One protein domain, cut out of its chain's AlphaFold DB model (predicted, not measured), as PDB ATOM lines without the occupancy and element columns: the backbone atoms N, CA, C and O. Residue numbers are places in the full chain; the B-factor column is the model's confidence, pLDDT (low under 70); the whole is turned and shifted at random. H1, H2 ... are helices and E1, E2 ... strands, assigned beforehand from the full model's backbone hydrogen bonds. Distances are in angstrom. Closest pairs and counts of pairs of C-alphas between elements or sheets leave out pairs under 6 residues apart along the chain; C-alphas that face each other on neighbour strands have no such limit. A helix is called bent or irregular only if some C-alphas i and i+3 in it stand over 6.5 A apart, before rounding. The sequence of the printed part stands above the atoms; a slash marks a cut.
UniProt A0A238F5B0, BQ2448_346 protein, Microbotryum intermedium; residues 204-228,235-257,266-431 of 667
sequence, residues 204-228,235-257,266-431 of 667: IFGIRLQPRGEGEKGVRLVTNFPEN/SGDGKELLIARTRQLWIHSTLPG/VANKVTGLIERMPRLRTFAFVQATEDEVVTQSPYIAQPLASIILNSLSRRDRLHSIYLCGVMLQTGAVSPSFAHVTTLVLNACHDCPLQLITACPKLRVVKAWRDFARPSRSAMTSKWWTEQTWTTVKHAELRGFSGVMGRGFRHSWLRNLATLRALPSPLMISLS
ATOM      1  N   ILE A 204     155.437 238.291 157.669       65.81
ATOM      2  CA  ILE A 204     154.929 237.275 156.747       65.81
ATOM      3  C   ILE A 204     155.289 237.681 155.321       65.81
ATOM      4  O   ILE A 204     154.922 238.758 154.862       65.81
ATOM      5  N   PHE A 205     155.999 236.803 154.621       71.69
ATOM      6  CA  PHE A 205     156.434 237.001 153.248       71.69
ATOM      7  C   PHE A 205     155.881 235.893 152.363       71.69
ATOM      8  O   PHE A 205     156.059 234.711 152.652       71.69
ATOM      9  N   GLY A 206     155.175 236.294 151.309       69.56
ATOM     10  CA  GLY A 206     154.519 235.393 150.372       69.56
ATOM     11  C   GLY A 206     155.120 235.497 148.987       69.56
ATOM     12  O   GLY A 206     155.328 236.610 148.493       69.56
ATOM     13  N   ILE A 207     155.372 234.345 148.375       71.56
ATOM     14  CA  ILE A 207     155.864 234.225 147.006       71.56
ATOM     15  C   ILE A 207     154.942 233.305 146.227       71.56
ATOM     16  O   ILE A 207     154.681 232.181 146.648       71.56
ATOM     17  N   ARG A 208     154.526 233.745 145.044       71.56
ATOM     18  CA  ARG A 208     153.918 232.887 144.037       71.56
ATOM     19  C   ARG A 208     154.877 232.725 142.864       71.56
ATOM     20  O   ARG A 208     155.320 233.710 142.275       71.56
ATOM     21  N   LEU A 209     155.214 231.480 142.551       71.31
ATOM     22  CA  LEU A 209     156.023 231.097 141.403       71.31
ATOM     23  C   LEU A 209     155.081 230.675 140.280       71.31
ATOM     24  O   LEU A 209     154.347 229.698 140.422       71.31
ATOM     25  N   GLN A 210     155.097 231.427 139.183       69.50
ATOM     26  CA  GLN A 210     154.255 231.188 138.012       69.50
ATOM     27  C   GLN A 210     155.121 231.043 136.759       69.50
ATOM     28  O   GLN A 210     156.193 231.659 136.694       69.50
ATOM     29  N   PRO A 211     154.687 230.264 135.751       63.94
ATOM     30  CA  PRO A 211     155.315 230.331 134.438       63.94
ATOM     31  C   PRO A 211     155.215 231.769 133.908       63.94
ATOM     32  O   PRO A 211     154.225 232.466 134.157       63.94
ATOM     33  N   ARG A 212     156.261 232.256 133.230       63.12
ATOM     34  CA  ARG A 212     156.135 233.480 132.424       63.12
ATOM     35  C   ARG A 212     155.119 233.237 131.296       63.12
ATOM     36  O   ARG A 212     154.843 232.087 130.963       63.12
ATOM     37  N   GLY A 213     154.500 234.313 130.798       55.16
ATOM     38  CA  GLY A 213     153.404 234.245 129.818       55.16
ATOM     39  C   GLY A 213     153.767 233.463 128.549       55.16
ATOM     40  O   GLY A 213     154.937 233.154 128.321       55.16
ATOM     41  N   GLU A 214     152.762 233.134 127.731       42.91
ATOM     42  CA  GLU A 214     152.946 232.350 126.500       42.91
ATOM     43  C   GLU A 214     154.105 232.897 125.647       42.91
ATOM     44  O   GLU A 214     154.104 234.055 125.237       42.91
ATOM     45  N   GLY A 215     155.124 232.060 125.418       47.94
ATOM     46  CA  GLY A 215     156.308 232.393 124.615       47.94
ATOM     47  C   GLY A 215     157.562 232.807 125.399       47.94
ATOM     48  O   GLY A 215     158.657 232.766 124.839       47.94
ATOM     49  N   GLU A 216     157.467 233.124 126.694       48.72
ATOM     50  CA  GLU A 216     158.633 233.467 127.517       48.72
ATOM     51  C   GLU A 216     159.133 232.271 128.346       48.72
ATOM     52  O   GLU A 216     158.470 231.796 129.269       48.72
ATOM     53  N   LYS A 217     160.370 231.819 128.097       49.78
ATOM     54  CA  LYS A 217     161.045 230.872 128.999       49.78
ATOM     55  C   LYS A 217     161.385 231.574 130.320       49.78
ATOM     56  O   LYS A 217     162.129 232.553 130.337       49.78
ATOM     57  N   GLY A 218     160.885 231.057 131.442       56.56
ATOM     58  CA  GLY A 218     161.302 231.485 132.779       56.56
ATOM     59  C   GLY A 218     160.188 231.472 133.822       56.56
ATOM     60  O   GLY A 218     159.030 231.189 133.531       56.56
ATOM     61  N   VAL A 219     160.559 231.792 135.062       57.66
ATOM     62  CA  VAL A 219     159.649 231.818 136.216       57.66
ATOM     63  C   VAL A 219     159.427 233.259 136.657       57.66
ATOM     64  O   VAL A 219     160.385 233.985 136.941       57.66
ATOM     65  N   ARG A 220     158.160 233.675 136.728       59.19
ATOM     66  CA  ARG A 220     157.753 234.940 137.336       59.19
ATOM     67  C   ARG A 220     157.599 234.733 138.838       59.19
ATOM     68  O   ARG A 220     156.858 233.859 139.281       59.19
ATOM     69  N   LEU A 221     158.307 235.554 139.606       60.75
ATOM     70  CA  LEU A 221     158.201 235.604 141.056       60.75
ATOM     71  C   LEU A 221     157.269 236.764 141.407       60.75
ATOM     72  O   LEU A 221     157.612 237.917 141.176       60.75
ATOM     73  N   VAL A 222     156.073 236.453 141.895       58.62
ATOM     74  CA  VAL A 222     155.105 237.453 142.358       58.62
ATOM     75  C   VAL A 222     155.172 237.478 143.873       58.62
ATOM     76  O   VAL A 222     154.954 236.454 144.518       58.62
ATOM     77  N   THR A 223     155.504 238.628 144.452       62.03
ATOM     78  CA  THR A 223     155.507 238.789 145.906       62.03
ATOM     79  C   THR A 223     154.214 239.450 146.366       62.03
ATOM     80  O   THR A 223     153.651 240.300 145.680       62.03
ATOM     81  N   ASN A 224     153.740 239.083 147.555       57.16
ATOM     82  CA  ASN A 224     152.607 239.771 148.188       57.16
ATOM     83  C   ASN A 224     152.981 241.156 148.738       57.16
ATOM     84  O   ASN A 224     152.127 241.880 149.258       57.16
ATOM     85  N   PHE A 225     154.256 241.534 148.646       53.00
ATOM     86  CA  PHE A 225     154.665 242.898 148.914       53.00
ATOM     87  C   PHE A 225     154.346 243.737 147.683       53.00
ATOM     88  O   PHE A 225     154.736 243.364 146.581       53.00
ATOM     89  N   PRO A 226     153.634 244.866 147.835       42.97
ATOM     90  CA  PRO A 226     153.376 245.739 146.710       42.97
ATOM     91  C   PRO A 226     154.717 246.291 146.226       42.97
ATOM     92  O   PRO A 226     155.226 247.263 146.776       42.97
ATOM     93  N   GLU A 227     155.279 245.690 145.179       42.84
ATOM     94  CA  GLU A 227     156.457 246.219 144.483       42.84
ATOM     95  C   GLU A 227     156.193 247.635 143.936       42.84
ATOM     96  O   GLU A 227     157.139 248.384 143.718       42.84
ATOM     97  N   ASN A 228     154.914 248.032 143.829       35.47
ATOM     98  CA  ASN A 228     154.459 249.241 143.142       35.47
ATOM     99  C   ASN A 228     153.754 250.306 144.007       35.47
ATOM    100  O   ASN A 228     153.199 251.250 143.445       35.47
ATOM    101  N   SER A 235     164.650 253.697 148.941       35.81
ATOM    102  CA  SER A 235     166.057 253.473 149.258       35.81
ATOM    103  C   SER A 235     166.186 251.988 149.623       35.81
ATOM    104  O   SER A 235     165.292 251.406 150.250       35.81
ATOM    105  N   GLY A 236     167.244 251.324 149.151       48.53
ATOM    106  CA  GLY A 236     167.407 249.865 149.248       48.53
ATOM    107  C   GLY A 236     167.219 249.289 150.661       48.53
ATOM    108  O   GLY A 236     166.815 248.135 150.805       48.53
ATOM    109  N   ASP A 237     167.392 250.110 151.695       51.88
ATOM    110  CA  ASP A 237     167.369 249.727 153.106       51.88
ATOM    111  C   ASP A 237     165.992 249.280 153.618       51.88
ATOM    112  O   ASP A 237     165.904 248.380 154.456       51.88
ATOM    113  N   GLY A 238     164.892 249.852 153.113       55.88
ATOM    114  CA  GLY A 238     163.543 249.548 153.612       55.88
ATOM    115  C   GLY A 238     163.074 248.128 153.268       55.88
ATOM    116  O   GLY A 238     162.489 247.431 154.104       55.88
ATOM    117  N   LYS A 239     163.375 247.666 152.048       63.66
ATOM    118  CA  LYS A 239     163.068 246.297 151.597       63.66
ATOM    119  C   LYS A 239     163.940 245.268 152.317       63.66
ATOM    120  O   LYS A 239     163.427 244.233 152.744       63.66
ATOM    121  N   GLU A 240     165.223 245.573 152.511       68.12
ATOM    122  CA  GLU A 240     166.146 244.732 153.283       68.12
ATOM    123  C   GLU A 240     165.692 244.569 154.735       68.12
ATOM    124  O   GLU A 240     165.646 243.455 155.255       68.12
ATOM    125  N   LEU A 241     165.263 245.658 155.381       66.62
ATOM    126  CA  LEU A 241     164.746 245.630 156.749       66.62
ATOM    127  C   LEU A 241     163.483 244.775 156.892       66.62
ATOM    128  O   LEU A 241     163.331 244.076 157.897       66.62
ATOM    129  N   LEU A 242     162.579 244.810 155.911       70.75
ATOM    130  CA  LEU A 242     161.371 243.980 155.905       70.75
ATOM    131  C   LEU A 242     161.708 242.493 155.741       70.75
ATOM    132  O   LEU A 242     161.209 241.659 156.502       70.75
ATOM    133  N   ILE A 243     162.607 242.161 154.815       77.19
ATOM    134  CA  ILE A 243     163.091 240.788 154.621       77.19
ATOM    135  C   ILE A 243     163.792 240.300 155.899       77.19
ATOM    136  O   ILE A 243     163.442 239.248 156.433       77.19
ATOM    137  N   ALA A 244     164.659 241.113 156.499       79.94
ATOM    138  CA  ALA A 244     165.348 240.772 157.741       79.94
ATOM    139  C   ALA A 244     164.401 240.580 158.946       79.94
ATOM    140  O   ALA A 244     164.712 239.840 159.889       79.94
ATOM    141  N   ARG A 245     163.240 241.251 158.945       78.19
ATOM    142  CA  ARG A 245     162.204 241.145 159.990       78.19
ATOM    143  C   ARG A 245     161.231 239.986 159.778       78.19
ATOM    144  O   ARG A 245     160.569 239.606 160.751       78.19
ATOM    145  N   THR A 246     161.204 239.405 158.581       79.44
ATOM    146  CA  THR A 246     160.300 238.313 158.215       79.44
ATOM    147  C   THR A 246     160.515 237.102 159.123       79.44
ATOM    148  O   THR A 246     161.638 236.675 159.391       79.44
ATOM    149  N   ARG A 247     159.408 236.550 159.627       81.69
ATOM    150  CA  ARG A 247     159.372 235.365 160.496       81.69
ATOM    151  C   ARG A 247     158.669 234.185 159.838       81.69
ATOM    152  O   ARG A 247     158.855 233.062 160.289       81.69
ATOM    153  N   GLN A 248     157.867 234.414 158.812       81.06
ATOM    154  CA  GLN A 248     157.128 233.384 158.104       81.06
ATOM    155  C   GLN A 248     157.324 233.601 156.612       81.06
ATOM    156  O   GLN A 248     157.090 234.699 156.116       81.06
ATOM    157  N   LEU A 249     157.757 232.561 155.915       81.00
ATOM    158  CA  LEU A 249     157.885 232.552 154.467       81.00
ATOM    159  C   LEU A 249     156.964 231.468 153.930       81.00
ATOM    160  O   LEU A 249     157.090 230.314 154.337       81.00
ATOM    161  N   TRP A 250     156.071 231.825 153.017       81.12
ATOM    162  CA  TRP A 250     155.295 230.853 152.265       81.12
ATOM    163  C   TRP A 250     155.541 231.019 150.770       81.12
ATOM    164  O   TRP A 250     155.637 232.132 150.248       81.12
ATOM    165  N   ILE A 251     155.669 229.888 150.089       77.06
ATOM    166  CA  ILE A 251     155.912 229.807 148.658       77.06
ATOM    167  C   ILE A 251     154.837 228.915 148.064       77.06
ATOM    168  O   ILE A 251     154.692 227.766 148.475       77.06
ATOM    169  N   HIS A 252     154.100 229.441 147.095       74.38
ATOM    170  CA  HIS A 252     153.177 228.675 146.271       74.38
ATOM    171  C   HIS A 252     153.739 228.556 144.862       74.38
ATOM    172  O   HIS A 252     154.107 229.563 144.259       74.38
ATOM    173  N   SER A 253     153.842 227.335 144.349       72.88
ATOM    174  CA  SER A 253     154.386 227.062 143.020       72.88
ATOM    175  C   SER A 253     153.332 226.429 142.129       72.88
ATOM    176  O   SER A 253     152.839 225.350 142.447       72.88
ATOM    177  N   THR A 254     153.023 227.066 140.998       66.38
ATOM    178  CA  THR A 254     152.120 226.531 139.958       66.38
ATOM    179  C   THR A 254     152.881 226.127 138.694       66.38
ATOM    180  O   THR A 254     152.323 226.133 137.601       66.38
ATOM    181  N   LEU A 255     154.185 225.862 138.807       64.19
ATOM    182  CA  LEU A 255     155.021 225.499 137.664       64.19
ATOM    183  C   LEU A 255     154.708 224.055 137.224       64.19
ATOM    184  O   LEU A 255     154.895 223.143 138.034       64.19
ATOM    185  N   PRO A 256     154.237 223.822 135.982       52.91
ATOM    186  CA  PRO A 256     154.002 222.473 135.483       52.91
ATOM    187  C   PRO A 256     155.330 221.729 135.304       52.91
ATOM    188  O   PRO A 256     156.340 222.310 134.900       52.91
ATOM    189  N   GLY A 257     155.320 220.432 135.614       50.81
ATOM    190  CA  GLY A 257     156.468 219.541 135.485       50.81
ATOM    191  C   GLY A 257     156.891 219.327 134.039       50.81
ATOM    192  O   GLY A 257     156.493 218.342 133.435       50.81
ATOM    193  N   VAL A 266     165.731 229.478 140.231       71.44
ATOM    194  CA  VAL A 266     164.657 229.750 141.197       71.44
ATOM    195  C   VAL A 266     165.055 229.296 142.594       71.44
ATOM    196  O   VAL A 266     164.867 230.057 143.544       71.44
ATOM    197  N   ALA A 267     165.664 228.114 142.736       76.19
ATOM    198  CA  ALA A 267     166.156 227.664 144.032       76.19
ATOM    199  C   ALA A 267     167.255 228.581 144.576       76.19
ATOM    200  O   ALA A 267     167.248 228.856 145.772       76.19
ATOM    201  N   ASN A 268     168.136 229.119 143.726       80.25
ATOM    202  CA  ASN A 268     169.153 230.095 144.120       80.25
ATOM    203  C   ASN A 268     168.518 231.412 144.585       80.25
ATOM    204  O   ASN A 268     168.913 231.946 145.617       80.25
ATOM    205  N   LYS A 269     167.483 231.908 143.893       77.31
ATOM    206  CA  LYS A 269     166.731 233.103 144.325       77.31
ATOM    207  C   LYS A 269     166.024 232.887 145.663       77.31
ATOM    208  O   LYS A 269     166.113 233.736 146.546       77.31
ATOM    209  N   VAL A 270     165.349 231.749 145.831       81.38
ATOM    210  CA  VAL A 270     164.687 231.380 147.093       81.38
ATOM    211  C   VAL A 270     165.717 231.209 148.210       81.38
ATOM    212  O   VAL A 270     165.506 231.697 149.317       81.38
ATOM    213  N   THR A 271     166.854 230.583 147.918       85.69
ATOM    214  CA  THR A 271     167.958 230.406 148.867       85.69
ATOM    215  C   THR A 271     168.531 231.746 149.311       85.69
ATOM    216  O   THR A 271     168.585 231.994 150.512       85.69
ATOM    217  N   GLY A 272     168.865 232.636 148.372       84.06
ATOM    218  CA  GLY A 272     169.369 233.973 148.688       84.06
ATOM    219  C   GLY A 272     168.366 234.807 149.488       84.06
ATOM    220  O   GLY A 272     168.751 235.602 150.343       84.06
ATOM    221  N   LEU A 273     167.062 234.591 149.283       84.69
ATOM    222  CA  LEU A 273     166.032 235.209 150.111       84.69
ATOM    223  C   LEU A 273     166.018 234.644 151.540       84.69
ATOM    224  O   LEU A 273     166.009 235.419 152.494       84.69
ATOM    225  N   ILE A 274     166.033 233.317 151.704       89.25
ATOM    226  CA  ILE A 274     166.065 232.659 153.023       89.25
ATOM    227  C   ILE A 274     167.306 233.091 153.812       89.25
ATOM    228  O   ILE A 274     167.226 233.340 155.018       89.25
ATOM    229  N   GLU A 275     168.447 233.237 153.138       90.19
ATOM    230  CA  GLU A 275     169.697 233.686 153.751       90.19
ATOM    231  C   GLU A 275     169.584 235.090 154.351       90.19
ATOM    232  O   GLU A 275     170.108 235.328 155.442       90.19
ATOM    233  N   ARG A 276     168.809 235.969 153.706       87.75
ATOM    234  CA  ARG A 276     168.505 237.335 154.159       87.75
ATOM    235  C   ARG A 276     167.408 237.409 155.228       87.75
ATOM    236  O   ARG A 276     167.135 238.491 155.743       87.75
ATOM    237  N   MET A 277     166.803 236.282 155.615       89.06
ATOM    238  CA  MET A 277     165.765 236.190 156.651       89.06
ATOM    239  C   MET A 277     166.298 235.527 157.942       89.06
ATOM    240  O   MET A 277     165.897 234.414 158.289       89.06
ATOM    241  N   PRO A 278     167.171 236.184 158.737       90.12
ATOM    242  CA  PRO A 278     167.736 235.602 159.963       90.12
ATOM    243  C   PRO A 278     166.692 235.352 161.064       90.12
ATOM    244  O   PRO A 278     166.944 234.637 162.032       90.12
ATOM    245  N   ARG A 279     165.504 235.963 160.955       89.00
ATOM    246  CA  ARG A 279     164.404 235.817 161.919       89.00
ATOM    247  C   ARG A 279     163.354 234.791 161.497       89.00
ATOM    248  O   ARG A 279     162.359 234.663 162.215       89.00
ATOM    249  N   LEU A 280     163.575 234.063 160.401       89.00
ATOM    250  CA  LEU A 280     162.645 233.064 159.886       89.00
ATOM    251  C   LEU A 280     162.352 231.987 160.942       89.00
ATOM    252  O   LEU A 280     163.263 231.360 161.476       89.00
ATOM    253  N   ARG A 281     161.066 231.797 161.246       89.94
ATOM    254  CA  ARG A 281     160.520 230.816 162.197       89.94
ATOM    255  C   ARG A 281     159.669 229.748 161.537       89.94
ATOM    256  O   ARG A 281     159.676 228.612 162.002       89.94
ATOM    257  N   THR A 282     158.965 230.104 160.472       85.50
ATOM    258  CA  THR A 282     158.054 229.208 159.765       85.50
ATOM    259  C   THR A 282     158.348 229.265 158.280       85.50
ATOM    260  O   THR A 282     158.429 230.351 157.706       85.50
ATOM    261  N   PHE A 283     158.484 228.101 157.662       87.50
ATOM    262  CA  PHE A 283     158.623 227.965 156.221       87.50
ATOM    263  C   PHE A 283     157.507 227.075 155.685       87.50
ATOM    264  O   PHE A 283     157.281 225.992 156.221       87.50
ATOM    265  N   ALA A 284     156.829 227.524 154.636       82.00
ATOM    266  CA  ALA A 284     155.815 226.761 153.933       82.00
ATOM    267  C   ALA A 284     156.125 226.721 152.435       82.00
ATOM    268  O   ALA A 284     156.330 227.760 151.812       82.00
ATOM    269  N   PHE A 285     156.125 225.529 151.852       81.19
ATOM    270  CA  PHE A 285     156.200 225.335 150.410       81.19
ATOM    271  C   PHE A 285     155.012 224.497 149.963       81.19
ATOM    272  O   PHE A 285     154.844 223.361 150.406       81.19
ATOM    273  N   VAL A 286     154.184 225.074 149.103       74.88
ATOM    274  CA  VAL A 286     152.967 224.457 148.587       74.88
ATOM    275  C   VAL A 286     153.086 224.389 147.083       74.88
ATOM    276  O   VAL A 286     153.234 225.406 146.405       74.88
ATOM    277  N   GLN A 287     153.053 223.180 146.559       70.69
ATOM    278  CA  GLN A 287     153.076 222.959 145.136       70.69
ATOM    279  C   GLN A 287     151.657 222.671 144.654       70.69
ATOM    280  O   GLN A 287     151.049 221.730 145.144       70.69
ATOM    281  N   ALA A 288     151.157 223.477 143.714       57.28
ATOM    282  CA  ALA A 288     149.743 223.574 143.346       57.28
ATOM    283  C   ALA A 288     148.837 223.976 144.535       57.28
ATOM    284  O   ALA A 288     149.281 224.103 145.676       57.28
ATOM    285  N   THR A 289     147.592 224.371 144.274       53.72
ATOM    286  CA  THR A 289     146.618 224.648 145.347       53.72
ATOM    287  C   THR A 289     146.250 223.355 146.077       53.72
ATOM    288  O   THR A 289     146.360 222.281 145.503       53.72
ATOM    289  N   GLU A 290     145.822 223.430 147.342       48.94
ATOM    290  CA  GLU A 290     145.399 222.232 148.087       48.94
ATOM    291  C   GLU A 290     144.280 221.488 147.347       48.94
ATOM    292  O   GLU A 290     144.353 220.272 147.216       48.94
ATOM    293  N   ASP A 291     143.329 222.217 146.759       49.59
ATOM    294  CA  ASP A 291     142.271 221.635 145.936       49.59
ATOM    295  C   ASP A 291     142.826 220.971 144.671       49.59
ATOM    296  O   ASP A 291     142.411 219.863 144.361       49.59
ATOM    297  N   GLU A 292     143.793 221.562 143.959       50.50
ATOM    298  CA  GLU A 292     144.458 220.916 142.809       50.50
ATOM    299  C   GLU A 292     145.255 219.676 143.233       50.50
ATOM    300  O   GLU A 292     145.187 218.646 142.572       50.50
ATOM    301  N   VAL A 293     145.969 219.736 144.360       49.12
ATOM    302  CA  VAL A 293     146.720 218.603 144.917       49.12
ATOM    303  C   VAL A 293     145.782 217.476 145.337       49.12
ATOM    304  O   VAL A 293     146.118 216.314 145.142       49.12
ATOM    305  N   VAL A 294     144.613 217.800 145.896       47.69
ATOM    306  CA  VAL A 294     143.608 216.831 146.353       47.69
ATOM    307  C   VAL A 294     142.787 216.274 145.186       47.69
ATOM    308  O   VAL A 294     142.539 215.072 145.148       47.69
ATOM    309  N   THR A 295     142.391 217.107 144.219       43.31
ATOM    310  CA  THR A 295     141.564 216.704 143.062       43.31
ATOM    311  C   THR A 295     142.364 216.016 141.960       43.31
ATOM    312  O   THR A 295     141.839 215.120 141.307       43.31
ATOM    313  N   GLN A 296     143.631 216.390 141.761       44.16
ATOM    314  CA  GLN A 296     144.534 215.776 140.777       44.16
ATOM    315  C   GLN A 296     145.520 214.788 141.418       44.16
ATOM    316  O   GLN A 296     146.423 214.288 140.740       44.16
ATOM    317  N   SER A 297     145.361 214.514 142.718       38.94
ATOM    318  CA  SER A 297     146.186 213.586 143.492       38.94
ATOM    319  C   SER A 297     146.437 212.285 142.700       38.94
ATOM    320  O   SER A 297     145.467 211.566 142.455       38.94
ATOM    321  N   PRO A 298     147.695 211.894 142.371       47.00
ATOM    322  CA  PRO A 298     148.951 212.603 142.651       47.00
ATOM    323  C   PRO A 298     150.090 212.300 141.633       47.00
ATOM    324  O   PRO A 298     151.104 211.674 141.942       47.00
ATOM    325  N   TYR A 299     149.962 212.724 140.376       48.44
ATOM    326  CA  TYR A 299     150.932 212.329 139.332       48.44
ATOM    327  C   TYR A 299     152.163 213.239 139.195       48.44
ATOM    328  O   TYR A 299     153.044 212.957 138.384       48.44
ATOM    329  N   ILE A 300     152.241 214.337 139.954       57.59
ATOM    330  CA  ILE A 300     153.184 215.428 139.663       57.59
ATOM    331  C   ILE A 300     153.784 216.006 140.957       57.59
ATOM    332  O   ILE A 300     153.836 217.218 141.129       57.59
ATOM    333  N   ALA A 301     154.255 215.180 141.900       64.94
ATOM    334  CA  ALA A 301     155.102 215.716 142.974       64.94
ATOM    335  C   ALA A 301     156.390 216.301 142.357       64.94
ATOM    336  O   ALA A 301     157.091 215.592 141.632       64.94
ATOM    337  N   GLN A 302     156.702 217.581 142.588       72.75
ATOM    338  CA  GLN A 302     157.864 218.232 141.964       72.75
ATOM    339  C   GLN A 302     159.089 218.169 142.869       72.75
ATOM    340  O   GLN A 302     158.974 218.189 144.101       72.75
ATOM    341  N   PRO A 303     160.289 218.111 142.267       76.00
ATOM    342  CA  PRO A 303     161.527 218.152 143.016       76.00
ATOM    343  C   PRO A 303     161.666 219.475 143.783       76.00
ATOM    344  O   PRO A 303     161.704 220.557 143.198       76.00
ATOM    345  N   LEU A 304     161.819 219.384 145.103       79.56
ATOM    346  CA  LEU A 304     162.318 220.469 145.937       79.56
ATOM    347  C   LEU A 304     163.848 220.393 145.976       79.56
ATOM    348  O   LEU A 304     164.425 219.387 146.399       79.56
ATOM    349  N   ALA A 305     164.507 221.467 145.541       80.00
ATOM    350  CA  ALA A 305     165.961 221.531 145.473       80.00
ATOM    351  C   ALA A 305     166.606 221.436 146.868       80.00
ATOM    352  O   ALA A 305     166.225 222.149 147.802       80.00
ATOM    353  N   SER A 306     167.641 220.602 146.995       82.12
ATOM    354  CA  SER A 306     168.361 220.367 148.257       82.12
ATOM    355  C   SER A 306     169.007 221.633 148.830       82.12
ATOM    356  O   SER A 306     169.079 221.791 150.047       82.12
ATOM    357  N   ILE A 307     169.408 222.578 147.972       83.56
ATOM    358  CA  ILE A 307     169.994 223.860 148.384       83.56
ATOM    359  C   ILE A 307     169.037 224.701 149.247       83.56
ATOM    360  O   ILE A 307     169.477 225.334 150.205       83.56
ATOM    361  N   ILE A 308     167.723 224.621 148.993       87.56
ATOM    362  CA  ILE A 308     166.703 225.300 149.806       87.56
ATOM    363  C   ILE A 308     166.679 224.690 151.211       87.56
ATOM    364  O   ILE A 308     166.722 225.416 152.202       87.56
ATOM    365  N   LEU A 309     166.671 223.355 151.310       89.31
ATOM    366  CA  LEU A 309     166.705 222.650 152.597       89.31
ATOM    367  C   LEU A 309     167.988 222.953 153.381       89.31
ATOM    368  O   LEU A 309     167.926 223.178 154.588       89.31
ATOM    369  N   ASN A 310     169.132 223.020 152.697       89.19
ATOM    370  CA  ASN A 310     170.416 223.381 153.298       89.19
ATOM    371  C   ASN A 310     170.444 224.831 153.802       89.19
ATOM    372  O   ASN A 310     171.070 225.125 154.818       89.19
ATOM    373  N   SER A 311     169.772 225.757 153.116       90.56
ATOM    374  CA  SER A 311     169.657 227.142 153.583       90.56
ATOM    375  C   SER A 311     168.757 227.258 154.816       90.56
ATOM    376  O   SER A 311     169.090 227.968 155.773       90.56
ATOM    377  N   LEU A 312     167.651 226.502 154.827       93.12
ATOM    378  CA  LEU A 312     166.716 226.421 155.949       93.12
ATOM    379  C   LEU A 312     167.345 225.789 157.194       93.12
ATOM    380  O   LEU A 312     167.103 226.268 158.297       93.12
ATOM    381  N   SER A 313     168.166 224.748 157.043       93.31
ATOM    382  CA  SER A 313     168.797 224.073 158.184       93.31
ATOM    383  C   SER A 313     169.786 224.959 158.939       93.31
ATOM    384  O   SER A 313     169.946 224.812 160.147       93.31
ATOM    385  N   ARG A 314     170.381 225.941 158.252       93.25
ATOM    386  CA  ARG A 314     171.248 226.976 158.841       93.25
ATOM    387  C   ARG A 314     170.476 228.074 159.583       93.25
ATOM    388  O   ARG A 314     171.085 229.027 160.056       93.25
ATOM    389  N   ARG A 315     169.138 228.020 159.628       93.62
ATOM    390  CA  ARG A 315     168.319 229.019 160.329       93.62
ATOM    391  C   ARG A 315     168.072 228.576 161.771       93.62
ATOM    392  O   ARG A 315     167.138 227.828 162.047       93.62
ATOM    393  N   ASP A 316     168.822 229.147 162.710       90.06
ATOM    394  CA  ASP A 316     168.721 228.832 164.149       90.06
ATOM    395  C   ASP A 316     167.331 229.077 164.751       90.06
ATOM    396  O   ASP A 316     166.960 228.534 165.791       90.06
ATOM    397  N   ARG A 317     166.541 229.945 164.112       92.19
ATOM    398  CA  ARG A 317     165.204 230.325 164.570       92.19
ATOM    399  C   ARG A 317     164.086 229.580 163.861       92.19
ATOM    400  O   ARG A 317     162.934 229.871 164.175       92.19
ATOM    401  N   LEU A 318     164.373 228.647 162.957       93.81
ATOM    402  CA  LEU A 318     163.345 227.893 162.244       93.81
ATOM    403  C   LEU A 318     162.730 226.829 163.164       93.81
ATOM    404  O   LEU A 318     163.409 225.915 163.621       93.81
ATOM    405  N   HIS A 319     161.431 226.958 163.436       93.62
ATOM    406  CA  HIS A 319     160.674 226.078 164.332       93.62
ATOM    407  C   HIS A 319     159.668 225.196 163.591       93.62
ATOM    408  O   HIS A 319     159.325 224.124 164.095       93.62
ATOM    409  N   SER A 320     159.178 225.641 162.432       88.94
ATOM    410  CA  SER A 320     158.083 224.979 161.720       88.94
ATOM    411  C   SER A 320     158.355 224.895 160.224       88.94
ATOM    412  O   SER A 320     158.684 225.902 159.594       88.94
ATOM    413  N   ILE A 321     158.173 223.703 159.661       90.19
ATOM    414  CA  ILE A 321     158.283 223.438 158.225       90.19
ATOM    415  C   ILE A 321     156.976 222.807 157.741       90.19
ATOM    416  O   ILE A 321     156.514 221.818 158.308       90.19
ATOM    417  N   TYR A 322     156.398 223.378 156.688       85.38
ATOM    418  CA  TYR A 322     155.236 222.866 155.973       85.38
ATOM    419  C   TYR A 322     155.622 222.598 154.520       85.38
ATOM    420  O   TYR A 322     156.092 223.500 153.830       85.38
ATOM    421  N   LEU A 323     155.420 221.375 154.051       82.88
ATOM    422  CA  LEU A 323     155.671 220.973 152.675       82.88
ATOM    423  C   LEU A 323     154.427 220.284 152.127       82.88
ATOM    424  O   LEU A 323     153.879 219.393 152.776       82.88
ATOM    425  N   CYS A 324     153.992 220.682 150.935       80.25
ATOM    426  CA  CYS A 324     152.847 220.084 150.269       80.25
ATOM    427  C   CYS A 324     153.133 219.809 148.793       80.25
ATOM    428  O   CYS A 324     153.632 220.694 148.095       80.25
ATOM    429  N   GLY A 325     152.842 218.584 148.348       74.06
ATOM    430  CA  GLY A 325     153.005 218.163 146.956       74.06
ATOM    431  C   GLY A 325     154.452 217.923 146.520       74.06
ATOM    432  O   GLY A 325     154.706 217.838 145.330       74.06
ATOM    433  N   VAL A 326     155.420 217.828 147.439       77.25
ATOM    434  CA  VAL A 326     156.852 217.827 147.086       77.25
ATOM    435  C   VAL A 326     157.487 216.434 147.015       77.25
ATOM    436  O   VAL A 326     157.112 215.501 147.731       77.25
ATOM    437  N   MET A 327     158.551 216.333 146.217       79.75
ATOM    438  CA  MET A 327     159.503 215.224 146.177       79.75
ATOM    439  C   MET A 327     160.915 215.749 146.486       79.75
ATOM    440  O   MET A 327     161.342 216.759 145.944       79.75
ATOM    441  N   LEU A 328     161.678 215.077 147.347       77.94
ATOM    442  CA  LEU A 328     163.102 215.374 147.546       77.94
ATOM    443  C   LEU A 328     163.965 214.603 146.545       77.94
ATOM    444  O   LEU A 328     163.732 213.414 146.311       77.94
ATOM    445  N   GLN A 329     164.999 215.253 146.012       70.88
ATOM    446  CA  GLN A 329     166.025 214.579 145.216       70.88
ATOM    447  C   GLN A 329     166.767 213.551 146.090       70.88
ATOM    448  O   GLN A 329     167.340 213.884 147.129       70.88
ATOM    449  N   THR A 330     166.718 212.277 145.697       56.81
ATOM    450  CA  THR A 330     167.328 211.163 146.438       56.81
ATOM    451  C   THR A 330     168.844 211.140 146.244       56.81
ATOM    452  O   THR A 330     169.297 211.146 145.107       56.81
ATOM    453  N   GLY A 331     169.617 211.065 147.335       53.72
ATOM    454  CA  GLY A 331     171.082 210.898 147.298       53.72
ATOM    455  C   GLY A 331     171.878 211.950 148.080       53.72
ATOM    456  O   GLY A 331     173.032 211.708 148.416       53.72
ATOM    457  N   ALA A 332     171.268 213.083 148.436       54.38
ATOM    458  CA  ALA A 332     171.899 214.075 149.303       54.38
ATOM    459  C   ALA A 332     171.725 213.702 150.785       54.38
ATOM    460  O   ALA A 332     170.636 213.302 151.208       54.38
ATOM    461  N   VAL A 333     172.786 213.862 151.582       57.78
ATOM    462  CA  VAL A 333     172.708 213.800 153.050       57.78
ATOM    463  C   VAL A 333     171.630 214.784 153.500       57.78
ATOM    464  O   VAL A 333     171.698 215.971 153.183       57.78
ATOM    465  N   SER A 334     170.607 214.284 154.196       68.12
ATOM    466  CA  SER A 334     169.530 215.146 154.684       68.12
ATOM    467  C   SER A 334     170.091 216.119 155.719       68.12
ATOM    468  O   SER A 334     170.733 215.671 156.673       68.12
ATOM    469  N   PRO A 335     169.887 217.436 155.554       83.56
ATOM    470  CA  PRO A 335     170.408 218.405 156.501       83.56
ATOM    471  C   PRO A 335     169.688 218.275 157.846       83.56
ATOM    472  O   PRO A 335     168.486 218.034 157.878       83.56
ATOM    473  N   SER A 336     170.413 218.456 158.951       90.19
ATOM    474  CA  SER A 336     169.842 218.414 160.303       90.19
ATOM    475  C   SER A 336     169.166 219.738 160.663       90.19
ATOM    476  O   SER A 336     169.752 220.807 160.506       90.19
ATOM    477  N   PHE A 337     167.944 219.672 161.185       93.75
ATOM    478  CA  PHE A 337     167.132 220.817 161.594       93.75
ATOM    479  C   PHE A 337     167.052 220.905 163.122       93.75
ATOM    480  O   PHE A 337     166.063 220.515 163.746       93.75
ATOM    481  N   ALA A 338     168.100 221.448 163.741       91.00
ATOM    482  CA  ALA A 338     168.317 221.398 165.192       91.00
ATOM    483  C   ALA A 338     167.213 222.039 166.065       91.00
ATOM    484  O   ALA A 338     167.107 221.721 167.255       91.00
ATOM    485  N   HIS A 339     166.407 222.947 165.504       93.94
ATOM    486  CA  HIS A 339     165.405 223.739 166.232       93.94
ATOM    487  C   HIS A 339     163.959 223.491 165.786       93.94
ATOM    488  O   HIS A 339     163.031 224.005 166.412       93.94
ATOM    489  N   VAL A 340     163.747 222.680 164.746       95.62
ATOM    490  CA  VAL A 340     162.405 222.410 164.229       95.62
ATOM    491  C   VAL A 340     161.640 221.524 165.211       95.62
ATOM    492  O   VAL A 340     162.099 220.460 165.622       95.62
ATOM    493  N   THR A 341     160.451 221.992 165.587       95.81
ATOM    494  CA  THR A 341     159.533 221.319 166.521       95.81
ATOM    495  C   THR A 341     158.232 220.887 165.851       95.81
ATOM    496  O   THR A 341     157.542 220.014 166.378       95.81
ATOM    497  N   THR A 342     157.910 221.450 164.684       91.38
ATOM    498  CA  THR A 342     156.708 221.126 163.913       91.38
ATOM    499  C   THR A 342     157.079 220.830 162.469       91.38
ATOM    500  O   THR A 342     157.661 221.677 161.792       91.38
ATOM    501  N   LEU A 343     156.693 219.651 161.993       93.50
ATOM    502  CA  LEU A 343     156.853 219.241 160.605       93.50
ATOM    503  C   LEU A 343     155.502 218.797 160.050       93.50
ATOM    504  O   LEU A 343     154.849 217.918 160.615       93.50
ATOM    505  N   VAL A 344     155.100 219.404 158.941       86.56
ATOM    506  CA  VAL A 344     153.890 219.045 158.205       86.56
ATOM    507  C   VAL A 344     154.280 218.681 156.782       86.56
ATOM    508  O   VAL A 344     154.842 219.497 156.061       86.56
ATOM    509  N   LEU A 345     153.980 217.450 156.395       85.12
ATOM    510  CA  LEU A 345     154.178 216.880 155.072       85.12
ATOM    511  C   LEU A 345     152.795 216.489 154.557       85.12
ATOM    512  O   LEU A 345     152.163 215.603 155.131       85.12
ATOM    513  N   ASN A 346     152.304 217.172 153.529       78.06
ATOM    514  CA  ASN A 346     150.976 216.948 152.968       78.06
ATOM    515  C   ASN A 346     151.064 216.482 151.510       78.06
ATOM    516  O   ASN A 346     151.778 217.107 150.727       78.06
ATOM    517  N   ALA A 347     150.368 215.403 151.143       69.62
ATOM    518  CA  ALA A 347     150.400 214.819 149.795       69.62
ATOM    519  C   ALA A 347     151.832 214.721 149.228       69.62
ATOM    520  O   ALA A 347     152.127 215.129 148.108       69.62
ATOM    521  N   CYS A 348     152.764 214.295 150.080       73.44
ATOM    522  CA  CYS A 348     154.181 214.238 149.752       73.44
ATOM    523  C   CYS A 348     154.555 212.836 149.273       73.44
ATOM    524  O   CYS A 348     153.985 211.849 149.740       73.44
ATOM    525  N   HIS A 349     155.585 212.748 148.428       77.62
ATOM    526  CA  HIS A 349     156.237 211.470 148.125       77.62
ATOM    527  C   HIS A 349     156.794 210.817 149.416       77.62
ATOM    528  O   HIS A 349     156.786 211.412 150.493       77.62
ATOM    529  N   ASP A 350     157.348 209.608 149.341       81.06
ATOM    530  CA  ASP A 350     157.979 208.951 150.498       81.06
ATOM    531  C   ASP A 350     159.266 209.649 150.965       81.06
ATOM    532  O   ASP A 350     159.654 209.561 152.130       81.06
ATOM    533  N   CYS A 351     159.959 210.346 150.059       82.06
ATOM    534  CA  CYS A 351     161.291 210.875 150.348       82.06
ATOM    535  C   CYS A 351     161.350 212.020 151.370       82.06
ATOM    536  O   CYS A 351     162.268 211.992 152.186       82.06
ATOM    537  N   PRO A 352     160.397 212.966 151.453       85.56
ATOM    538  CA  PRO A 352     160.319 213.917 152.558       85.56
ATOM    539  C   PRO A 352     160.158 213.290 153.949       85.56
ATOM    540  O   PRO A 352     160.474 213.963 154.926       85.56
ATOM    541  N   LEU A 353     159.741 212.023 154.085       88.31
ATOM    542  CA  LEU A 353     159.625 211.383 155.406       88.31
ATOM    543  C   LEU A 353     160.971 211.297 156.140       88.31
ATOM    544  O   LEU A 353     160.993 211.298 157.366       88.31
ATOM    545  N   GLN A 354     162.101 211.300 155.422       87.38
ATOM    546  CA  GLN A 354     163.432 211.357 156.043       87.38
ATOM    547  C   GLN A 354     163.674 212.653 156.836       87.38
ATOM    548  O   GLN A 354     164.544 212.699 157.698       87.38
ATOM    549  N   LEU A 355     162.898 213.715 156.587       90.31
ATOM    550  CA  LEU A 355     163.000 214.953 157.358       90.31
ATOM    551  C   LEU A 355     162.535 214.775 158.808       90.31
ATOM    552  O   LEU A 355     162.959 215.538 159.672       90.31
ATOM    553  N   ILE A 356     161.711 213.760 159.095       93.00
ATOM    554  CA  ILE A 356     161.268 213.442 160.459       93.00
ATOM    555  C   ILE A 356     162.478 213.107 161.337       93.00
ATOM    556  O   ILE A 356     162.595 213.620 162.448       93.00
ATOM    557  N   THR A 357     163.416 212.306 160.828       90.62
ATOM    558  CA  THR A 357     164.636 211.939 161.564       90.62
ATOM    559  C   THR A 357     165.694 213.031 161.548       90.62
ATOM    560  O   THR A 357     166.514 213.106 162.458       90.62
ATOM    561  N   ALA A 358     165.634 213.934 160.572       91.44
ATOM    562  CA  ALA A 358     166.483 215.114 160.524       91.44
ATOM    563  C   ALA A 358     166.112 216.191 161.566       91.44
ATOM    564  O   ALA A 358     166.867 217.146 161.742       91.44
ATOM    565  N   CYS A 359     164.974 216.070 162.258       93.94
ATOM    566  CA  CYS A 359     164.496 217.039 163.246       93.94
ATOM    567  C   CYS A 359     164.629 216.483 164.682       93.94
ATOM    568  O   CYS A 359     163.680 215.909 165.214       93.94
ATOM    569  N   PRO A 360     165.766 216.674 165.376       93.19
ATOM    570  CA  PRO A 360     166.020 216.049 166.678       93.19
ATOM    571  C   PRO A 360     165.134 216.538 167.836       93.19
ATOM    572  O   PRO A 360     165.100 215.893 168.881       93.19
ATOM    573  N   LYS A 361     164.451 217.683 167.693       95.00
ATOM    574  CA  LYS A 361     163.565 218.283 168.716       95.00
ATOM    575  C   LYS A 361     162.089 218.261 168.308       95.00
ATOM    576  O   LYS A 361     161.287 219.038 168.833       95.00
ATOM    577  N   LEU A 362     161.737 217.403 167.355       96.06
ATOM    578  CA  LEU A 362     160.409 217.344 166.763       96.06
ATOM    579  C   LEU A 362     159.352 216.967 167.806       96.06
ATOM    580  O   LEU A 362     159.497 215.991 168.528       96.06
ATOM    581  N   ARG A 363     158.276 217.753 167.897       96.69
ATOM    582  CA  ARG A 363     157.161 217.537 168.835       96.69
ATOM    583  C   ARG A 363     155.850 217.243 168.121       96.69
ATOM    584  O   ARG A 363     155.026 216.504 168.656       96.69
ATOM    585  N   VAL A 364     155.648 217.839 166.951       93.94
ATOM    586  CA  VAL A 364     154.428 217.717 166.150       93.94
ATOM    587  C   VAL A 364     154.801 217.240 164.757       93.94
ATOM    588  O   VAL A 364     155.603 217.882 164.078       93.94
ATOM    589  N   VAL A 365     154.190 216.136 164.338       94.88
ATOM    590  CA  VAL A 365     154.347 215.555 163.008       94.88
ATOM    591  C   VAL A 365     152.980 215.369 162.389       94.88
ATOM    592  O   VAL A 365     152.130 214.683 162.949       94.88
ATOM    593  N   LYS A 366     152.793 215.937 161.204       88.44
ATOM    594  CA  LYS A 366     151.712 215.569 160.298       88.44
ATOM    595  C   LYS A 366     152.348 215.020 159.033       88.44
ATOM    596  O   LYS A 366     153.064 215.748 158.359       88.44
ATOM    597  N   ALA A 367     152.132 213.747 158.747       88.31
ATOM    598  CA  ALA A 367     152.682 213.068 157.588       88.31
ATOM    599  C   ALA A 367     151.544 212.419 156.808       88.31
ATOM    600  O   ALA A 367     151.011 211.384 157.203       88.31
ATOM    601  N   TRP A 368     151.151 213.065 155.718       82.69
ATOM    602  CA  TRP A 368     150.202 212.540 154.752       82.69
ATOM    603  C   TRP A 368     150.983 212.151 153.505       82.69
ATOM    604  O   TRP A 368     151.399 213.005 152.715       82.69
ATOM    605  N   ARG A 369     151.242 210.850 153.392       80.06
ATOM    606  CA  ARG A 369     151.882 210.267 152.222       80.06
ATOM    607  C   ARG A 369     150.917 210.266 151.052       80.06
ATOM    608  O   ARG A 369     149.714 210.068 151.203       80.06
ATOM    609  N   ASP A 370     151.507 210.431 149.890       69.44
ATOM    610  CA  ASP A 370     150.937 210.000 148.637       69.44
ATOM    611  C   ASP A 370     151.078 208.464 148.489       69.44
ATOM    612  O   ASP A 370     152.114 207.878 148.803       69.44
ATOM    613  N   PHE A 371     150.012 207.804 148.037       62.06
ATOM    614  CA  PHE A 371     149.852 206.352 147.957       62.06
ATOM    615  C   PHE A 371     150.032 205.791 146.545       62.06
ATOM    616  O   PHE A 371     149.953 204.575 146.369       62.06
ATOM    617  N   ALA A 372     150.220 206.634 145.524       53.56
ATOM    618  CA  ALA A 372     150.157 206.177 144.136       53.56
ATOM    619  C   ALA A 372     151.339 205.299 143.695       53.56
ATOM    620  O   ALA A 372     151.301 204.730 142.603       53.56
ATOM    621  N   ARG A 373     152.399 205.174 144.507       54.28
ATOM    622  CA  ARG A 373     153.548 204.310 144.203       54.28
ATOM    623  C   ARG A 373     153.920 203.397 145.377       54.28
ATOM    624  O   ARG A 373     153.845 203.825 146.531       54.28
ATOM    625  N   PRO A 374     154.377 202.157 145.101       56.44
ATOM    626  CA  PRO A 374     154.870 201.252 146.130       56.44
ATOM    627  C   PRO A 374     156.030 201.856 146.915       56.44
ATOM    628  O   PRO A 374     156.933 202.475 146.344       56.44
ATOM    629  N   SER A 375     156.028 201.619 148.227       60.53
ATOM    630  CA  SER A 375     157.062 202.121 149.124       60.53
ATOM    631  C   SER A 375     158.454 201.652 148.705       60.53
ATOM    632  O   SER A 375     158.685 200.446 148.561       60.53
ATOM    633  N   ARG A 376     159.419 202.571 148.594       64.44
ATOM    634  CA  ARG A 376     160.827 202.188 148.396       64.44
ATOM    635  C   ARG A 376     161.381 201.574 149.687       64.44
ATOM    636  O   ARG A 376     161.512 202.266 150.695       64.44
ATOM    637  N   SER A 377     161.767 200.294 149.639       60.94
ATOM    638  CA  SER A 377     162.239 199.503 150.796       60.94
ATOM    639  C   SER A 377     163.353 200.180 151.619       60.94
ATOM    640  O   SER A 377     163.366 200.099 152.841       60.94
ATOM    641  N   ALA A 378     164.251 200.942 150.982       65.00
ATOM    642  CA  ALA A 378     165.342 201.627 151.682       65.00
ATOM    643  C   ALA A 378     164.885 202.745 152.647       65.00
ATOM    644  O   ALA A 378     165.628 203.099 153.564       65.00
ATOM    645  N   MET A 379     163.693 203.319 152.446       70.94
ATOM    646  CA  MET A 379     163.173 204.414 153.278       70.94
ATOM    647  C   MET A 379     162.288 203.939 154.426       70.94
ATOM    648  O   MET A 379     162.161 204.636 155.433       70.94
ATOM    649  N   THR A 380     161.707 202.746 154.307       74.94
ATOM    650  CA  THR A 380     160.745 202.227 155.285       74.94
ATOM    651  C   THR A 380     161.373 201.996 156.653       74.94
ATOM    652  O   THR A 380     160.686 202.173 157.647       74.94
ATOM    653  N   SER A 381     162.666 201.674 156.732       73.00
ATOM    654  CA  SER A 381     163.364 201.429 158.003       73.00
ATOM    655  C   SER A 381     163.875 202.691 158.705       73.00
ATOM    656  O   SER A 381     164.230 202.633 159.880       73.00
ATOM    657  N   LYS A 382     163.916 203.838 158.013       75.38
ATOM    658  CA  LYS A 382     164.628 205.046 158.473       75.38
ATOM    659  C   LYS A 382     163.737 206.259 158.726       75.38
ATOM    660  O   LYS A 382     164.254 207.314 159.068       75.38
ATOM    661  N   TRP A 383     162.426 206.146 158.537       87.06
ATOM    662  CA  TRP A 383     161.528 207.303 158.628       87.06
ATOM    663  C   TRP A 383     161.124 207.674 160.064       87.06
ATOM    664  O   TRP A 383     160.823 208.834 160.328       87.06
ATOM    665  N   TRP A 384     161.124 206.708 160.989       91.50
ATOM    666  CA  TRP A 384     160.724 206.910 162.383       91.50
ATOM    667  C   TRP A 384     161.671 206.171 163.324       91.50
ATOM    668  O   TRP A 384     161.628 204.943 163.421       91.50
ATOM    669  N   THR A 385     162.541 206.913 164.003       89.25
ATOM    670  CA  THR A 385     163.606 206.358 164.848       89.25
ATOM    671  C   THR A 385     163.214 206.349 166.323       89.25
ATOM    672  O   THR A 385     162.189 206.901 166.725       89.25
ATOM    673  N   GLU A 386     164.059 205.738 167.151       90.19
ATOM    674  CA  GLU A 386     163.988 205.826 168.612       90.19
ATOM    675  C   GLU A 386     163.883 207.275 169.106       90.19
ATOM    676  O   GLU A 386     163.019 207.606 169.917       90.19
ATOM    677  N   GLN A 387     164.706 208.166 168.554       90.62
ATOM    678  CA  GLN A 387     164.660 209.585 168.883       90.62
ATOM    679  C   GLN A 387     163.295 210.212 168.574       90.62
ATOM    680  O   GLN A 387     162.806 211.054 169.328       90.62
ATOM    681  N   THR A 388     162.646 209.803 167.484       93.44
ATOM    682  CA  THR A 388     161.305 210.285 167.143       93.44
ATOM    683  C   THR A 388     160.281 209.849 168.198       93.44
ATOM    684  O   THR A 388     159.459 210.661 168.620       93.44
ATOM    685  N   TRP A 389     160.365 208.612 168.699       93.00
ATOM    686  CA  TRP A 389     159.483 208.106 169.762       93.00
ATOM    687  C   TRP A 389     159.628 208.848 171.097       93.00
ATOM    688  O   TRP A 389     158.639 209.014 171.816       93.00
ATOM    689  N   THR A 390     160.831 209.319 171.426       92.62
ATOM    690  CA  THR A 390     161.093 210.033 172.686       92.62
ATOM    691  C   THR A 390     160.757 211.522 172.623       92.62
ATOM    692  O   THR A 390     160.581 212.153 173.664       92.62
ATOM    693  N   THR A 391     160.615 212.104 171.429       94.56
ATOM    694  CA  THR A 391     160.433 213.558 171.253       94.56
ATOM    695  C   THR A 391     159.042 213.947 170.753       94.56
ATOM    696  O   THR A 391     158.472 214.935 171.236       94.56
ATOM    697  N   VAL A 392     158.457 213.161 169.844       96.69
ATOM    698  CA  VAL A 392     157.165 213.476 169.227       96.69
ATOM    699  C   VAL A 392     156.026 213.258 170.218       96.69
ATOM    700  O   VAL A 392     155.847 212.181 170.779       96.69
ATOM    701  N   LYS A 393     155.217 214.304 170.397       97.00
ATOM    702  CA  LYS A 393     154.029 214.319 171.257       97.00
ATOM    703  C   LYS A 393     152.733 214.190 170.472       97.00
ATOM    704  O   LYS A 393     151.774 213.631 171.001       97.00
ATOM    705  N   HIS A 394     152.697 214.707 169.246       95.94
ATOM    706  CA  HIS A 394     151.515 214.701 168.390       95.94
ATOM    707  C   HIS A 394     151.880 214.149 167.015       95.94
ATOM    708  O   HIS A 394     152.733 214.719 166.335       95.94
ATOM    709  N   ALA A 395     151.229 213.058 166.622       95.50
ATOM    710  CA  ALA A 395     151.396 212.431 165.319       95.50
ATOM    711  C   ALA A 395     150.051 212.365 164.589       95.50
ATOM    712  O   ALA A 395     149.071 211.854 165.129       95.50
ATOM    713  N   GLU A 396     150.020 212.864 163.360       90.94
ATOM    714  CA  GLU A 396     148.907 212.733 162.425       90.94
ATOM    715  C   GLU A 396     149.411 212.033 161.165       90.94
ATOM    716  O   GLU A 396     150.249 212.574 160.445       90.94
ATOM    717  N   LEU A 397     148.935 210.816 160.925       89.50
ATOM    718  CA  LEU A 397     149.449 209.919 159.899       89.50
ATOM    719  C   LEU A 397     148.342 209.571 158.903       89.50
ATOM    720  O   LEU A 397     147.235 209.209 159.298       89.50
ATOM    721  N   ARG A 398     148.659 209.678 157.614       83.94
ATOM    722  CA  ARG A 398     147.839 209.227 156.486       83.94
ATOM    723  C   ARG A 398     148.775 208.619 155.448       83.94
ATOM    724  O   ARG A 398     149.848 209.164 155.200       83.94
ATOM    725  N   GLY A 399     148.407 207.490 154.871       80.06
ATOM    726  CA  GLY A 399     149.251 206.733 153.959       80.06
ATOM    727  C   GLY A 399     150.098 205.642 154.552       80.06
ATOM    728  O   GLY A 399     151.127 205.280 153.997       80.06
ATOM    729  N   PHE A 400     149.640 205.061 155.649       85.25
ATOM    730  CA  PHE A 400     150.268 203.953 156.353       85.25
ATOM    731  C   PHE A 400     149.347 202.719 156.456       85.25
ATOM    732  O   PHE A 400     149.794 201.665 156.920       85.25
ATOM    733  N   SER A 401     148.101 202.797 155.979       82.50
ATOM    734  CA  SER A 401     147.209 201.648 155.784       82.50
ATOM    735  C   SER A 401     147.376 201.003 154.392       82.50
ATOM    736  O   SER A 401     148.110 201.490 153.525       82.50
ATOM    737  N   GLY A 402     146.746 199.841 154.188       80.12
ATOM    738  CA  GLY A 402     146.748 199.137 152.902       80.12
ATOM    739  C   GLY A 402     148.116 198.606 152.453       80.12
ATOM    740  O   GLY A 402     149.097 198.582 153.199       80.12
ATOM    741  N   VAL A 403     148.192 198.139 151.201       77.94
ATOM    742  CA  VAL A 403     149.396 197.481 150.653       77.94
ATOM    743  C   VAL A 403     150.564 198.466 150.507       77.94
ATOM    744  O   VAL A 403     151.697 198.127 150.843       77.94
ATOM    745  N   MET A 404     150.291 199.701 150.077       77.38
ATOM    746  CA  MET A 404     151.311 200.738 149.842       77.38
ATOM    747  C   MET A 404     151.857 201.357 151.147       77.38
ATOM    748  O   MET A 404     152.995 201.832 151.199       77.38
ATOM    749  N   GLY A 405     151.059 201.346 152.222       80.25
ATOM    750  CA  GLY A 405     151.427 201.788 153.574       80.25
ATOM    751  C   GLY A 405     152.139 200.733 154.416       80.25
ATOM    752  O   GLY A 405     152.893 201.060 155.340       80.25
ATOM    753  N   ARG A 406     151.939 199.460 154.062       84.88
ATOM    754  CA  ARG A 406     152.317 198.291 154.855       84.88
ATOM    755  C   ARG A 406     153.768 198.317 155.332       84.88
ATOM    756  O   ARG A 406     154.012 198.039 156.503       84.88
ATOM    757  N   GLY A 407     154.727 198.623 154.457       86.44
ATOM    758  CA  GLY A 407     156.155 198.603 154.800       86.44
ATOM    759  C   GLY A 407     156.523 199.604 155.900       86.44
ATOM    760  O   GLY A 407     157.180 199.245 156.878       86.44
ATOM    761  N   PHE A 408     156.038 200.843 155.782       88.75
ATOM    762  CA  PHE A 408     156.272 201.896 156.773       88.75
ATOM    763  C   PHE A 408     155.623 201.570 158.115       88.75
ATOM    764  O   PHE A 408     156.265 201.714 159.156       88.75
ATOM    765  N   ARG A 409     154.382 201.075 158.087       89.69
ATOM    766  CA  ARG A 409     153.663 200.649 159.288       89.69
ATOM    767  C   ARG A 409     154.371 199.498 159.998       89.69
ATOM    768  O   ARG A 409     154.601 199.590 161.195       89.69
ATOM    769  N   HIS A 410     154.779 198.449 159.284       89.75
ATOM    770  CA  HIS A 410     155.520 197.341 159.899       89.75
ATOM    771  C   HIS A 410     156.824 197.810 160.537       89.75
ATOM    772  O   HIS A 410     157.141 197.378 161.641       89.75
ATOM    773  N   SER A 411     157.563 198.712 159.885       90.50
ATOM    774  CA  SER A 411     158.765 199.276 160.499       90.50
ATOM    775  C   SER A 411     158.447 200.105 161.744       90.50
ATOM    776  O   SER A 411     159.177 200.024 162.726       90.50
ATOM    777  N   TRP A 412     157.370 200.890 161.720       92.00
ATOM    778  CA  TRP A 412     156.934 201.703 162.856       92.00
ATOM    779  C   TRP A 412     156.565 200.840 164.065       92.00
ATOM    780  O   TRP A 412     157.073 201.066 165.164       92.00
ATOM    781  N   LEU A 413     155.766 199.793 163.836       91.88
ATOM    782  CA  LEU A 413     155.365 198.823 164.855       91.88
ATOM    783  C   LEU A 413     156.556 198.012 165.374       91.88
ATOM    784  O   LEU A 413     156.689 197.825 166.579       91.88
ATOM    785  N   ARG A 414     157.458 197.576 164.485       90.25
ATOM    786  CA  ARG A 414     158.682 196.863 164.871       90.25
ATOM    787  C   ARG A 414     159.567 197.733 165.759       90.25
ATOM    788  O   ARG A 414     160.000 197.261 166.799       90.25
ATOM    789  N   ASN A 415     159.791 198.996 165.388       90.31
ATOM    790  CA  ASN A 415     160.567 199.925 166.212       90.31
ATOM    791  C   ASN A 415     159.926 200.113 167.590       90.31
ATOM    792  O   ASN A 415     160.627 200.064 168.595       90.31
ATOM    793  N   LEU A 416     158.601 200.262 167.660       91.69
ATOM    794  CA  LEU A 416     157.890 200.359 168.935       91.69
ATOM    795  C   LEU A 416     158.050 199.095 169.794       91.69
ATOM    796  O   LEU A 416     158.302 199.198 170.994       91.69
ATOM    797  N   ALA A 417     157.933 197.913 169.186       89.88
ATOM    798  CA  ALA A 417     158.125 196.639 169.872       89.88
ATOM    799  C   ALA A 417     159.552 196.502 170.424       89.88
ATOM    800  O   ALA A 417     159.720 196.146 171.588       89.88
ATOM    801  N   THR A 418     160.569 196.870 169.636       89.19
ATOM    802  CA  THR A 418     161.971 196.881 170.077       89.19
ATOM    803  C   THR A 418     162.174 197.801 171.278       89.19
ATOM    804  O   THR A 418     162.792 197.390 172.253       89.19
ATOM    805  N   LEU A 419     161.611 199.015 171.256       89.38
ATOM    806  CA  LEU A 419     161.743 199.971 172.363       89.38
ATOM    807  C   LEU A 419     161.091 199.480 173.656       89.38
ATOM    808  O   LEU A 419     161.598 199.746 174.744       89.38
ATOM    809  N   ARG A 420     159.973 198.761 173.543       87.50
ATOM    810  CA  ARG A 420     159.270 198.164 174.687       87.50
ATOM    811  C   ARG A 420     159.992 196.956 175.272       87.50
ATOM    812  O   ARG A 420     159.828 196.687 176.455       87.50
ATOM    813  N   ALA A 421     160.765 196.241 174.460       88.25
ATOM    814  CA  ALA A 421     161.540 195.081 174.891       88.25
ATOM    815  C   ALA A 421     162.859 195.456 175.597       88.25
ATOM    816  O   ALA A 421     163.549 194.572 176.103       88.25
ATOM    817  N   LEU A 422     163.229 196.742 175.629       87.44
ATOM    818  CA  LEU A 422     164.444 197.191 176.302       87.44
ATOM    819  C   LEU A 422     164.337 197.012 177.831       87.44
ATOM    820  O   LEU A 422     163.293 197.329 178.401       87.44
ATOM    821  N   PRO A 423     165.421 196.590 178.518       84.12
ATOM    822  CA  PRO A 423     165.423 196.385 179.972       84.12
ATOM    823  C   PRO A 423     165.047 197.635 180.779       84.12
ATOM    824  O   PRO A 423     164.442 197.534 181.842       84.12
ATOM    825  N   SER A 424     165.406 198.812 180.262       81.38
ATOM    826  CA  SER A 424     164.948 200.105 180.760       81.38
ATOM    827  C   SER A 424     164.105 200.745 179.658       81.38
ATOM    828  O   SER A 424     164.674 201.203 178.661       81.38
ATOM    829  N   PRO A 425     162.764 200.715 179.762       75.75
ATOM    830  CA  PRO A 425     161.903 201.183 178.691       75.75
ATOM    831  C   PRO A 425     162.114 202.682 178.485       75.75
ATOM    832  O   PRO A 425     161.946 203.492 179.400       75.75
ATOM    833  N   LEU A 426     162.478 203.055 177.260       81.88
ATOM    834  CA  LEU A 426     162.582 204.456 176.878       81.88
ATOM    835  C   LEU A 426     161.218 205.132 176.998       81.88
ATOM    836  O   LEU A 426     160.185 204.584 176.610       81.88
ATOM    837  N   MET A 427     161.228 206.359 177.512       86.62
ATOM    838  CA  MET A 427     160.015 207.154 177.660       86.62
ATOM    839  C   MET A 427     159.459 207.534 176.286       86.62
ATOM    840  O   MET A 427     160.002 208.395 175.594       86.62
ATOM    841  N   ILE A 428     158.349 206.903 175.903       91.81
ATOM    842  CA  ILE A 428     157.606 207.236 174.686       91.81
ATOM    843  C   ILE A 428     156.744 208.471 174.962       91.81
ATOM    844  O   ILE A 428     155.785 208.403 175.728       91.81
ATOM    845  N   SER A 429     157.060 209.594 174.314       93.25
ATOM    846  CA  SER A 429     156.429 210.904 174.565       93.25
ATOM    847  C   SER A 429     155.073 211.106 173.880       93.25
ATOM    848  O   SER A 429     154.447 212.157 174.051       93.25
ATOM    849  N   LEU A 430     154.618 210.131 173.091       95.81
ATOM    850  CA  LEU A 430     153.430 210.262 172.256       95.81
ATOM    851  C   LEU A 430     152.172 210.465 173.112       95.81
ATOM    852  O   LEU A 430     151.756 209.582 173.858       95.81
ATOM    853  N   SER A 431     151.558 211.640 172.967       96.75
ATOM    854  CA  SER A 431     150.356 212.047 173.703       96.75
ATOM    855  C   SER A 431     149.090 212.078 172.852       96.75
ATOM    856  O   SER A 431     147.986 211.906 173.370       96.75
TER     857      SER A 431
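What this domain is: This is residues 204 to 228, 235 to 257 and 266 to 431 of the 667 residues of the protein "BQ2448_346 protein" of Microbotryum intermedium (UniProt A0A238F5B0). One long wall of eight strands, side by side, runs along the length of the domain, with H2 and H5 packed over the same face and H4 side by side with H2. H8 lies beyond the E10 end, near H6 and H7, while H1 grazes the wall toward its other end. The printed part has 214 residues with eight named helices and ten named strands, along the chain E1 E2 H1 E3 H2 E4 H3 E5 H4 E6 E7 E8 H5 E9 H6 H7 E10 H8. The mixed sheet runs E2 E1 E3 E4 E6 E8 E9 E10, and E5 and E7 form a parallel pair. The class is mixed, helices and strands; the whole is compact, with a radius of gyration of the C-alphas of 18.5 A, yet elongated, spanning 65 by 35 by 28 A.

How they stand to each other: E1, residues 204 to 211, and E2, residues 219 to 223, are an antiparallel hairpin; N 208 and O 222, 2.8 A apart, are within hydrogen-bond range. H1, residues 236 to 245, only grazes the sheet with residues 242 to 245. E3, residues 248 to 253, is parallel to E1, with N 205 and O 248 at 2.8 A. H2, residues 266 to 275, lies over E1 and E3 at a height over the sheet of 9.5 A, along the strands. E4, residues 282 to 287, is parallel to E3, with N 249 and O 282 at 2.9 A. H3, residues 290 to 295, only grazes the sheet with residues 290 to 294. H4, residues 306 to 313, touches H2 at a shallow tilt of 13 degrees, the same way; the closest C-alphas, of Thr 271 and Ile 308, are 5.3 A apart. E6, residues 320 to 324, is parallel to E4, with N 283 and O 320 at 2.9 A. E5, residues 302 to 304, and E7, residues 326 to 328, are parallel, with N 304 and O 327 at 2.8 A. E8, residues 342 to 348, is parallel to E6, with N 323 and O 344 at 2.8 A. E9, residues 364 to 369, is parallel to E8, with N 345 and O 366 at 2.8 A. H5, residues 351 to 357, lies over E8 and, only just, with 3 C-alphas, over E9, at a height over the sheet of 9.4 A. E10, residues 394 to 398, is parallel to E9, with N 365 and O 394 at 2.8 A. H8, residues 402 to 420, touches H6, residues 377 to 380, with residues 407 to 411 alone; the closest C-alphas, of Thr 380 and Phe 408, are 4.7 A apart. H7, residues 386 to 391, only just touches H5 and H8, with 3 pairs of C-alphas within 8 A each. E8, H5, E9 and E9, H6 H7, E10 are strand-helix-strand units, parallel neighbour strands joined through helices, with right-handed crossovers. Every O i to N i+4 pair is within hydrogen-bond range in H1, H2, H3, H4 and H7, against 13 of 15 in H8 and 0 of 3 in H5, where 4 of 4 O i to N i+3 pairs are; H6 is too short for an i+4 pair.

Where its parts are: E1 begins at C-alpha 204, (154.929, 237.275, 156.747), and is 23.4 A long. H8 ends at C-alpha 420, (159.270, 198.164, 174.687), and is 25.1 A long; it is irregular, with C-alphas 404 and 407 7.3 A apart, and has a kink of 34 degrees near residue 409.

The domain as a whole: The farthest C-alphas, of Gly 215 and Pro 423, are 66.7 A apart. Residues 229 to 234 and 258 to 265 are not printed; the C-alpha gaps are 13.8 A and 14.3 A. The link from E7 to E8, residues 329 to 341, is long. The mean pLDDT of the printed part is 77.1; 61 residues are under 70, among them 210 to 228 and 288 to 301.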